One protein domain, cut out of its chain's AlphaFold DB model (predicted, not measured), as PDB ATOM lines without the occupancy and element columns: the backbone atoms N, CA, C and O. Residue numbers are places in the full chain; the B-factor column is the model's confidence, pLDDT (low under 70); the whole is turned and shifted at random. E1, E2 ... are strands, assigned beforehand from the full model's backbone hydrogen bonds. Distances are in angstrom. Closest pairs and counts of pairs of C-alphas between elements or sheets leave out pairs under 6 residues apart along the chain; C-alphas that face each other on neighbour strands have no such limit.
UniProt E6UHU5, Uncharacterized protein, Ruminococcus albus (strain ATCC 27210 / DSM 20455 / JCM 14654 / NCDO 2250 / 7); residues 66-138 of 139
ATOM      1  N   PRO A  66      22.745   0.706   5.208       84.75
ATOM      2  CA  PRO A  66      22.669   0.085   3.896       84.75
ATOM      3  C   PRO A  66      22.678  -1.444   4.009       84.75
ATOM      4  O   PRO A  66      23.308  -2.016   4.896       84.75
ATOM      5  N   GLU A  67      21.977  -2.099   3.087       86.56
ATOM      6  CA  GLU A  67      21.902  -3.562   2.970       86.56
ATOM      7  C   GLU A  67      23.069  -4.119   2.155       86.56
ATOM      8  O   GLU A  67      23.567  -5.213   2.416       86.56
ATOM      9  N   LYS A  68      23.488  -3.364   1.138       86.38
ATOM     10  CA  LYS A  68      24.569  -3.727   0.227       86.38
ATOM     11  C   LYS A  68      25.407  -2.493  -0.075       86.38
ATOM     12  O   LYS A  68      24.870  -1.397  -0.239       86.38
ATOM     13  N   LEU A  69      26.710  -2.710  -0.185       88.62
ATOM     14  CA  LEU A  69      27.689  -1.729  -0.630       88.62
ATOM     15  C   LEU A  69      28.310  -2.231  -1.931       88.62
ATOM     16  O   LEU A  69      28.637  -3.413  -2.048       88.62
ATOM     17  N   GLU A  70      28.455  -1.350  -2.910       89.19
ATOM     18  CA  GLU A  70      29.116  -1.658  -4.174       89.19
ATOM     19  C   GLU A  70      30.049  -0.514  -4.548       89.19
ATOM     20  O   GLU A  70      29.671   0.651  -4.463       89.19
ATOM     21  N   VAL A  71      31.279  -0.836  -4.937       89.62
ATOM     22  CA  VAL A  71      32.255   0.163  -5.377       89.62
ATOM     23  C   VAL A  71      32.246   0.211  -6.891       89.62
ATOM     24  O   VAL A  71      32.377  -0.814  -7.559       89.62
ATOM     25  N   ARG A  72      32.125   1.414  -7.440       91.38
ATOM     26  CA  ARG A  72      32.142   1.663  -8.877       91.38
ATOM     27  C   ARG A  72      33.063   2.830  -9.187       91.38
ATOM     28  O   ARG A  72      33.027   3.851  -8.510       91.38
ATOM     29  N   TYR A  73      33.856   2.710 -10.246       89.69
ATOM     30  CA  TYR A  73      34.599   3.850 -10.773       89.69
ATOM     31  C   TYR A  73      33.658   4.756 -11.579       89.69
ATOM     32  O   TYR A  73      33.015   4.309 -12.532       89.69
ATOM     33  N   ASP A  74      33.554   6.022 -11.186       87.38
ATOM     34  CA  ASP A  74      32.769   7.032 -11.887       87.38
ATOM     35  C   ASP A  74      33.690   7.884 -12.770       87.38
ATOM     36  O   ASP A  74      34.361   8.806 -12.301       87.38
ATOM     37  N   SER A  75      33.699   7.587 -14.072       85.19
ATOM     38  CA  SER A  75      34.504   8.312 -15.062       85.19
ATOM     39  C   SER A  75      34.119   9.784 -15.207       85.19
ATOM     40  O   SER A  75      34.932  10.573 -15.672       85.19
ATOM     41  N   TYR A  76      32.896  10.178 -14.834       85.94
ATOM     42  CA  TYR A  76      32.490  11.584 -14.891       85.94
ATOM     43  C   TYR A  76      33.107  12.389 -13.743       85.94
ATOM     44  O   TYR A  76      33.485  13.546 -13.913       85.94
ATOM     45  N   LYS A  77      33.226  11.760 -12.571       82.38
ATOM     46  CA  LYS A  77      33.781  12.373 -11.359       82.38
ATOM     47  C   LYS A  77      35.267  12.071 -11.143       82.38
ATOM     48  O   LYS A  77      35.841  12.610 -10.203       82.38
ATOM     49  N   ASN A  78      35.876  11.253 -12.007       86.38
ATOM     50  CA  ASN A  78      37.265  10.788 -11.920       86.38
ATOM     51  C   ASN A  78      37.625  10.225 -10.538       86.38
ATOM     52  O   ASN A  78      38.608  10.633  -9.924       86.38
ATOM     53  N   GLY A  79      36.817   9.291 -10.041       88.31
ATOM     54  CA  GLY A  79      37.098   8.641  -8.767       88.31
ATOM     55  C   GLY A  79      36.192   7.454  -8.486       88.31
ATOM     56  O   GLY A  79      35.233   7.186  -9.212       88.31
ATOM     57  N   TYR A  80      36.507   6.735  -7.418       88.31
ATOM     58  CA  TYR A  80      35.726   5.600  -6.945       88.31
ATOM     59  C   TYR A  80      34.558   6.089  -6.108       88.31
ATOM     60  O   TYR A  80      34.719   6.939  -5.247       88.31
ATOM     61  N   VAL A  81      33.373   5.555  -6.341       90.50
ATOM     62  CA  VAL A  81      32.166   5.887  -5.595       90.50
ATOM     63  C   VAL A  81      31.631   4.605  -4.983       90.50
ATOM     64  O   VAL A  81      31.580   3.564  -5.631       90.50
ATOM     65  N   ILE A  82      31.246   4.688  -3.718       89.81
ATOM     66  CA  ILE A  82      30.529   3.631  -3.013       89.81
ATOM     67  C   ILE A  82      29.034   3.906  -3.159       89.81
ATOM     68  O   ILE A  82      28.540   4.925  -2.662       89.81
ATOM     69  N   ASP A  83      28.343   2.992  -3.828       91.25
ATOM     70  CA  ASP A  83      26.898   2.947  -3.979       91.25
ATOM     71  C   ASP A  83      26.311   2.106  -2.833       91.25
ATOM     72  O   ASP A  83      26.577   0.909  -2.687       91.25
ATOM     73  N   CYS A  84      25.533   2.760  -1.976       90.19
ATOM     74  CA  CYS A  84      24.907   2.187  -0.795       90.19
ATOM     75  C   CYS A  84      23.428   1.921  -1.089       90.19
ATOM     76  O   CYS A  84      22.649   2.852  -1.312       90.19
ATOM     77  N   PHE A  85      23.033   0.651  -1.089       91.06
ATOM     78  CA  PHE A  85      21.667   0.234  -1.391       91.06
ATOM     79  C   PHE A  85      20.848   0.126  -0.112       91.06
ATOM     80  O   PHE A  85      21.280  -0.485   0.865       91.06
ATOM     81  N   TYR A  86      19.640   0.676  -0.139       89.94
ATOM     82  CA  TYR A  86      18.705   0.612   0.977       89.94
ATOM     83  C   TYR A  86      17.285   0.388   0.468       89.94
ATOM     84  O   TYR A  86      16.831   1.085  -0.445       89.94
ATOM     85  N   THR A  87      16.564  -0.554   1.074       89.12
ATOM     86  CA  THR A  87      15.149  -0.774   0.788       89.12
ATOM     87  C   THR A  87      14.305  -0.127   1.883       89.12
ATOM     88  O   THR A  87      14.408  -0.469   3.057       89.12
ATOM     89  N   SER A  88      13.439   0.818   1.512       83.00
ATOM     90  CA  SER A  88      12.538   1.465   2.471       83.00
ATOM     91  C   SER A  88      11.511   0.458   3.006       83.00
ATOM     92  O   SER A  88      10.758  -0.100   2.205       83.00
ATOM     93  N   PRO A  89      11.402   0.255   4.331       81.56
ATOM     94  CA  PRO A  89      10.434  -0.672   4.910       81.56
ATOM     95  C   PRO A  89       8.995  -0.152   4.794       81.56
ATOM     96  O   PRO A  89       8.061  -0.943   4.741       81.56
ATOM     97  N   GLU A  90       8.807   1.171   4.722       80.75
ATOM     98  CA  GLU A  90       7.485   1.802   4.609       80.75
ATOM     99  C   GLU A  90       6.903   1.673   3.187       80.75
ATOM    100  O   GLU A  90       5.694   1.535   3.021       80.75
ATOM    101  N   THR A  91       7.751   1.723   2.150       82.12
ATOM    102  CA  THR A  91       7.304   1.798   0.741       82.12
ATOM    103  C   THR A  91       7.763   0.635  -0.139       82.12
ATOM    104  O   THR A  91       7.307   0.519  -1.276       82.12
ATOM    105  N   GLY A  92       8.694  -0.200   0.331       83.62
ATOM    106  CA  GLY A  92       9.317  -1.283  -0.437       83.62
ATOM    107  C   GLY A  92      10.227  -0.821  -1.583       83.62
ATOM    108  O   GLY A  92      10.729  -1.646  -2.346       83.62
ATOM    109  N   ARG A  93      10.442   0.491  -1.746       85.94
ATOM    110  CA  ARG A  93      11.280   1.050  -2.816       85.94
ATOM    111  C   ARG A  93      12.759   0.905  -2.481       85.94
ATOM    112  O   ARG A  93      13.163   1.132  -1.342       85.94
ATOM    113  N   LYS A  94      13.559   0.581  -3.498       88.12
ATOM    114  CA  LYS A  94      15.020   0.544  -3.412       88.12
ATOM    115  C   LYS A  94      15.599   1.904  -3.774       88.12
ATOM    116  O   LYS A  94      15.302   2.437  -4.840       88.12
ATOM    117  N   PHE A  95      16.435   2.424  -2.893       89.12
ATOM    118  CA  PHE A  95      17.182   3.656  -3.074       89.12
ATOM    119  C   PHE A  95      18.670   3.338  -3.163       89.12
ATOM    120  O   PHE A  95      19.158   2.404  -2.522       89.12
ATOM    121  N   VAL A  96      19.372   4.121  -3.978       91.44
ATOM    122  CA  VAL A  96      20.821   4.043  -4.146       91.44
ATOM    123  C   VAL A  96      21.398   5.383  -3.736       91.44
ATOM    124  O   VAL A  96      21.053   6.414  -4.314       91.44
ATOM    125  N   PHE A  97      22.246   5.355  -2.718       91.00
ATOM    126  CA  PHE A  97      22.915   6.522  -2.170       91.00
ATOM    127  C   PHE A  97      24.398   6.435  -2.495       91.00
ATOM    128  O   PHE A  97      25.071   5.492  -2.090       91.00
ATOM    129  N   SER A  98      24.910   7.417  -3.220       90.38
ATOM    130  CA  SER A  98      26.287   7.434  -3.697       90.38
ATOM    131  C   SER A  98      27.131   8.391  -2.861       90.38
ATOM    132  O   SER A  98      26.746   9.526  -2.585       90.38
ATOM    133  N   THR A  99      28.314   7.939  -2.469       88.06
ATOM    134  CA  THR A  99      29.315   8.772  -1.785       88.06
ATOM    135  C   THR A  99      29.928   9.834  -2.711       88.06
ATOM    136  O   THR A  99      29.714   9.857  -3.928       88.06
ATOM    137  N   GLN A 100      30.706  10.748  -2.125       85.12
ATOM    138  CA  GLN A 100      31.636  11.567  -2.903       85.12
ATOM    139  C   GLN A 100      32.745  10.682  -3.502       85.12
ATOM    140  O   GLN A 100      33.064   9.644  -2.924       85.12
ATOM    141  N   PRO A 101      33.313  11.057  -4.662       86.88
ATOM    142  CA  PRO A 101      34.364  10.275  -5.301       86.88
ATOM    143  C   PRO A 101      35.633  10.231  -4.434       86.88
ATOM    144  O   PRO A 101      36.136  11.265  -3.998       86.88
ATOM    145  N   PHE A 102      36.166   9.031  -4.235       84.69
ATOM    146  CA  PHE A 102      37.456   8.750  -3.617       84.69
ATOM    147  C   PHE A 102      38.553   8.695  -4.682       84.69
ATOM    148  O   PHE A 102      38.340   8.198  -5.791       84.69
ATOM    149  N   ALA A 103      39.750   9.172  -4.334       83.88
ATOM    150  CA  ALA A 103      40.904   9.152  -5.235       83.88
ATOM    151  C   ALA A 103      41.482   7.740  -5.436       83.88
ATOM    152  O   ALA A 103      42.040   7.436  -6.488       83.88
ATOM    153  N   THR A 104      41.344   6.874  -4.433       85.06
ATOM    154  CA  THR A 104      41.833   5.491  -4.451       85.06
ATOM    155  C   THR A 104      40.691   4.517  -4.192       85.06
ATOM    156  O   THR A 104      39.648   4.908  -3.672       85.06
ATOM    157  N   ASP A 105      40.872   3.261  -4.604       85.06
ATOM    158  CA  ASP A 105      39.851   2.223  -4.474       85.06
ATOM    159  C   ASP A 105      39.550   1.929  -2.986       85.06
ATOM    160  O   ASP A 105      40.429   1.428  -2.275       85.06
ATOM    161  N   PRO A 106      38.326   2.217  -2.493       83.06
ATOM    162  CA  PRO A 106      37.959   1.997  -1.100       83.06
ATOM    163  C   PRO A 106      37.637   0.529  -0.781       83.06
ATOM    164  O   PRO A 106      37.492   0.200   0.395       83.06
ATOM    165  N   THR A 107      37.542  -0.366  -1.778       86.19
ATOM    166  CA  THR A 107      37.143  -1.780  -1.608       86.19
ATOM    167  C   THR A 107      37.850  -2.506  -0.450       86.19
ATOM    168  O   THR A 107      37.157  -3.162   0.334       86.19
ATOM    169  N   PRO A 108      39.179  -2.374  -0.250       82.25
ATOM    170  CA  PRO A 108      39.885  -3.060   0.838       82.25
ATOM    171  C   PRO A 108      39.430  -2.639   2.242       82.25
ATOM    172  O   PRO A 108      39.580  -3.398   3.196       82.25
ATOM    173  N   TYR A 109      38.871  -1.438   2.373       80.06
ATOM    174  CA  TYR A 109      38.523  -0.819   3.651       80.06
ATOM    175  C   TYR A 109      37.043  -0.983   4.007       80.06
ATOM    176  O   TYR A 109      36.625  -0.613   5.101       80.06
ATOM    177  N   LEU A 110      36.243  -1.561   3.104       78.88
ATOM    178  CA  LEU A 110      34.808  -1.766   3.308       78.88
ATOM    179  C   LEU A 110      34.463  -3.010   4.128       78.88
ATOM    180  O   LEU A 110      33.319  -3.132   4.553       78.88
ATOM    181  N   PHE A 111      35.422  -3.908   4.375       69.81
ATOM    182  CA  PHE A 111      35.173  -5.168   5.088       69.81
ATOM    183  C   PHE A 111      34.604  -4.975   6.504       69.81
ATOM    184  O   PHE A 111      33.724  -5.735   6.896       69.81
ATOM    185  N   ASP A 112      35.043  -3.936   7.224       66.75
ATOM    186  CA  ASP A 112      34.580  -3.615   8.587       66.75
ATOM    187  C   ASP A 112      33.891  -2.237   8.691       66.75
ATOM    188  O   ASP A 112      33.499  -1.799   9.779       66.75
ATOM    189  N   ALA A 113      33.724  -1.527   7.571       69.06
ATOM    190  CA  ALA A 113      33.169  -0.181   7.579       69.06
ATOM    191  C   ALA A 113      31.643  -0.205   7.756       69.06
ATOM    192  O   ALA A 113      30.893  -0.638   6.882       69.06
ATOM    193  N   LYS A 114      31.161   0.342   8.877       73.75
ATOM    194  CA  LYS A 114      29.732   0.601   9.100       73.75
ATOM    195  C   LYS A 114      29.348   1.961   8.527       73.75
ATOM    196  O   LYS A 114      29.189   2.934   9.262       73.75
ATOM    197  N   LEU A 115      29.200   2.018   7.206       82.44
ATOM    198  CA  LEU A 115      28.670   3.201   6.533       82.44
ATOM    199  C   LEU A 115      27.239   3.471   7.000       82.44
ATOM    200  O   LEU A 115      26.402   2.570   7.025       82.44
ATOM    201  N   THR A 116      26.959   4.719   7.362       86.50
ATOM    202  CA  THR A 116      25.619   5.151   7.774       86.50
ATOM    203  C   THR A 116      25.119   6.202   6.803       86.50
ATOM    204  O   THR A 116      25.818   7.164   6.512       86.50
ATOM    205  N   ILE A 117      23.900   6.058   6.299       87.25
ATOM    206  CA  ILE A 117      23.296   7.072   5.434       87.25
ATOM    207  C   ILE A 117      22.410   7.963   6.298       87.25
ATOM    208  O   ILE A 117      21.556   7.478   7.036       87.25
ATOM    209  N   VAL A 118      22.598   9.272   6.201       87.69
ATOM    210  CA  VAL A 118      21.746  10.275   6.835       87.69
ATOM    211  C   VAL A 118      20.942  10.945   5.731       87.69
ATOM    212  O   VAL A 118      21.474  11.766   4.987       87.69
ATOM    213  N   ALA A 119      19.671  10.575   5.605       85.12
ATOM    214  CA  ALA A 119      18.783  11.083   4.561       85.12
ATOM    215  C   ALA A 119      17.584  11.812   5.167       85.12
ATOM    216  O   ALA A 119      17.089  11.450   6.241       85.12
ATOM    217  N   ASN A 120      17.098  12.830   4.463       82.00
ATOM    218  CA  ASN A 120      15.871  13.505   4.853       82.00
ATOM    219  C   ASN A 120      14.672  12.562   4.671       82.00
ATOM    220  O   ASN A 120      14.514  11.924   3.631       82.00
ATOM    221  N   ARG A 121      13.817  12.467   5.699       73.62
ATOM    222  CA  ARG A 121      12.649  11.572   5.703       73.62
ATOM    223  C   ARG A 121      11.628  11.920   4.614       73.62
ATOM    224  O   ARG A 121      10.926  11.036   4.132       73.62
ATOM    225  N   VAL A 122      11.517  13.205   4.281       75.12
ATOM    226  CA  VAL A 122      10.557  13.730   3.300       75.12
ATOM    227  C   VAL A 122      11.132  13.665   1.887       75.12
ATOM    228  O   VAL A 122      10.410  13.344   0.947       75.12
ATOM    229  N   ASP A 123      12.431  13.933   1.744       77.50
ATOM    230  CA  ASP A 123      13.124  13.963   0.459       77.50
ATOM    231  C   ASP A 123      14.439  13.174   0.505       77.50
ATOM    232  O   ASP A 123      15.498  13.691   0.857       77.50
ATOM    233  N   TYR A 124      14.372  11.911   0.083       77.19
ATOM    234  CA  TYR A 124      15.528  11.016   0.025       77.19
ATOM    235  C   TYR A 124      16.597  11.456  -0.990       77.19
ATOM    236  O   TYR A 124      17.685  10.890  -0.990       77.19
ATOM    237  N   SER A 125      16.338  12.449  -1.849       79.56
ATOM    238  CA  SER A 125      17.384  12.990  -2.726       79.56
ATOM    239  C   SER A 125      18.417  13.822  -1.961       79.56
ATOM    240  O   SER A 125      19.561  13.925  -2.403       79.56
ATOM    241  N   ASN A 126      18.049  14.350  -0.787       81.50
ATOM    242  CA  ASN A 126      18.959  15.079   0.082       81.50
ATOM    243  C   ASN A 126      19.504  14.155   1.176       81.50
ATOM    244  O   ASN A 126      18.842  13.866   2.182       81.50
ATOM    245  N   TYR A 127      20.719  13.662   0.950       85.19
ATOM    246  CA  TYR A 127      21.370  12.698   1.819       85.19
ATOM    247  C   TYR A 127      22.865  12.961   1.944       85.19
ATOM    248  O   TYR A 127      23.505  13.572   1.089       85.19
ATOM    249  N   ILE A 128      23.427  12.434   3.023       85.25
ATOM    250  CA  ILE A 128      24.860  12.370   3.264       85.25
ATOM    251  C   ILE A 128      25.179  10.929   3.625       85.25
ATOM    252  O   ILE A 128      24.552  10.352   4.512       85.25
ATOM    253  N   VAL A 129      26.159  10.346   2.944       86.88
ATOM    254  CA  VAL A 129      26.730   9.073   3.376       86.88
ATOM    255  C   VAL A 129      27.847   9.392   4.356       86.88
ATOM    256  O   VAL A 129      28.864   9.979   3.984       86.88
ATOM    257  N   ASP A 130      27.618   9.050   5.616       84.00
ATOM    258  CA  ASP A 130      28.626   9.139   6.653       84.00
ATOM    259  C   ASP A 130      29.689   8.066   6.398       84.00
ATOM    260  O   ASP A 130      29.424   6.860   6.457       84.00
ATOM    261  N   THR A 131      30.878   8.546   6.053       78.00
ATOM    262  CA  THR A 131      32.063   7.750   5.727       78.00
ATOM    263  C   THR A 131      33.059   7.725   6.882       78.00
ATOM    264  O   THR A 131      34.195   7.301   6.680       78.00
ATOM    265  N   ASN A 132      32.630   8.108   8.094       69.38
ATOM    266  CA  ASN A 132      33.415   8.031   9.324       69.38
ATOM    267  C   ASN A 132      34.165   6.685   9.422       69.38
ATOM    268  O   ASN A 132      33.557   5.622   9.560       69.38
ATOM    269  N   GLY A 133      35.499   6.743   9.330       64.88
ATOM    270  CA  GLY A 133      36.393   5.573   9.302       64.88
ATOM    271  C   GLY A 133      37.109   5.323   7.965       64.88
ATOM    272  O   GLY A 133      38.132   4.645   7.948       64.88
ATOM    273  N   LEU A 134      36.639   5.926   6.869       69.44
ATOM    274  CA  LEU A 134      37.286   5.933   5.545       69.44
ATOM    275  C   LEU A 134      37.998   7.268   5.247       69.44
ATOM    276  O   LEU A 134      38.630   7.410   4.202       69.44
ATOM    277  N   ASP A 135      37.956   8.227   6.178       59.28
ATOM    278  CA  ASP A 135      38.482   9.591   6.002       59.28
ATOM    279  C   ASP A 135      39.986   9.658   5.696       59.28
ATOM    280  O   ASP A 135      40.452  10.595   5.049       59.28
ATOM    281  N   ASN A 136      40.757   8.643   6.099       55.22
ATOM    282  CA  ASN A 136      42.193   8.562   5.811       55.22
ATOM    283  C   ASN A 136      42.513   8.269   4.331       55.22
ATOM    284  O   ASN A 136      43.667   8.390   3.935       55.22
ATOM    285  N   ILE A 137      41.513   7.902   3.524       55.66
ATOM    286  CA  ILE A 137      41.626   7.622   2.081       55.66
ATOM    287  C   ILE A 137      41.230   8.862   1.251       55.66
ATOM    288  O   ILE A 137      41.468   8.932   0.048       55.66
ATOM    289  N   ILE A 138      40.608   9.855   1.900       52.34
ATOM    290  CA  ILE A 138      40.044  11.063   1.279       52.34
ATOM    291  C   ILE A 138      41.121  12.148   1.047       52.34
ATOM    292  O   ILE A 138      40.856  13.120   0.342       52.34
TER     293      ILE A 138
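This is residues 66 to 138 of the 139 residues of an uncharacterized protein of Ruminococcus albus (strain ATCC 27210 / DSM 20455 / JCM 14654 / NCDO 2250 / 7) (UniProt E6UHU5). A meander sheet of three antiparallel strands, E1, E2 and E3, has a small hairpin, E4 and E5, over part of one face, nearest to E3, so the two sheets are only partly face to face. The turn of residues 88 to 93 sticks out, and a long loop, residues 99 to 115, joins the two sheets. The printed part has 73 residues, with five named strands in the order E1 to E5 and no named helix; it is all strand in class, though the strands hold 30 of the 73 residues. It is compact, with a radius of gyration of the C-alphas of 12.4 A and spans of 35 by 28 by 16 A.

E1, residues 68 to 74, and E2, residues 79 to 87, form an antiparallel hairpin at 149 degrees, with N 72 and O 81 within hydrogen-bond range at 2.9 A. E3, residues 94 to 98, forms a hairpin with the inner strand E2, antiparallel at 156 degrees, with N 84 and O 97 2.8 A apart. E4, residues 116 to 120, and E5, residues 127 to 130, form another antiparallel hairpin, at 161 degrees, with N 118 and O 128 2.8 A apart. The closest C-alphas of E3 and E5 are those of Phe 97 and Val 129, 7.2 A apart. E1 is apart from E4 and E5; E2 and E4 are only just apart, at 8.1 A.

E1 begins at C-alpha 68 (24.569, -3.727, 0.227) and is 18.2 A long. E2 measures 25.7 A, E3 and E4 13.2 A each. E5, 9.4 A, ends at C-alpha 130 (28.626, 9.139, 6.653).

The C-alphas farthest apart, of Thr 91 and Asn 136, are separated by 35.9 A. The printed part has no cut; the link from E3 to E4 is long. Confidence is under 70 at residues 111 to 113 and 132 to 138.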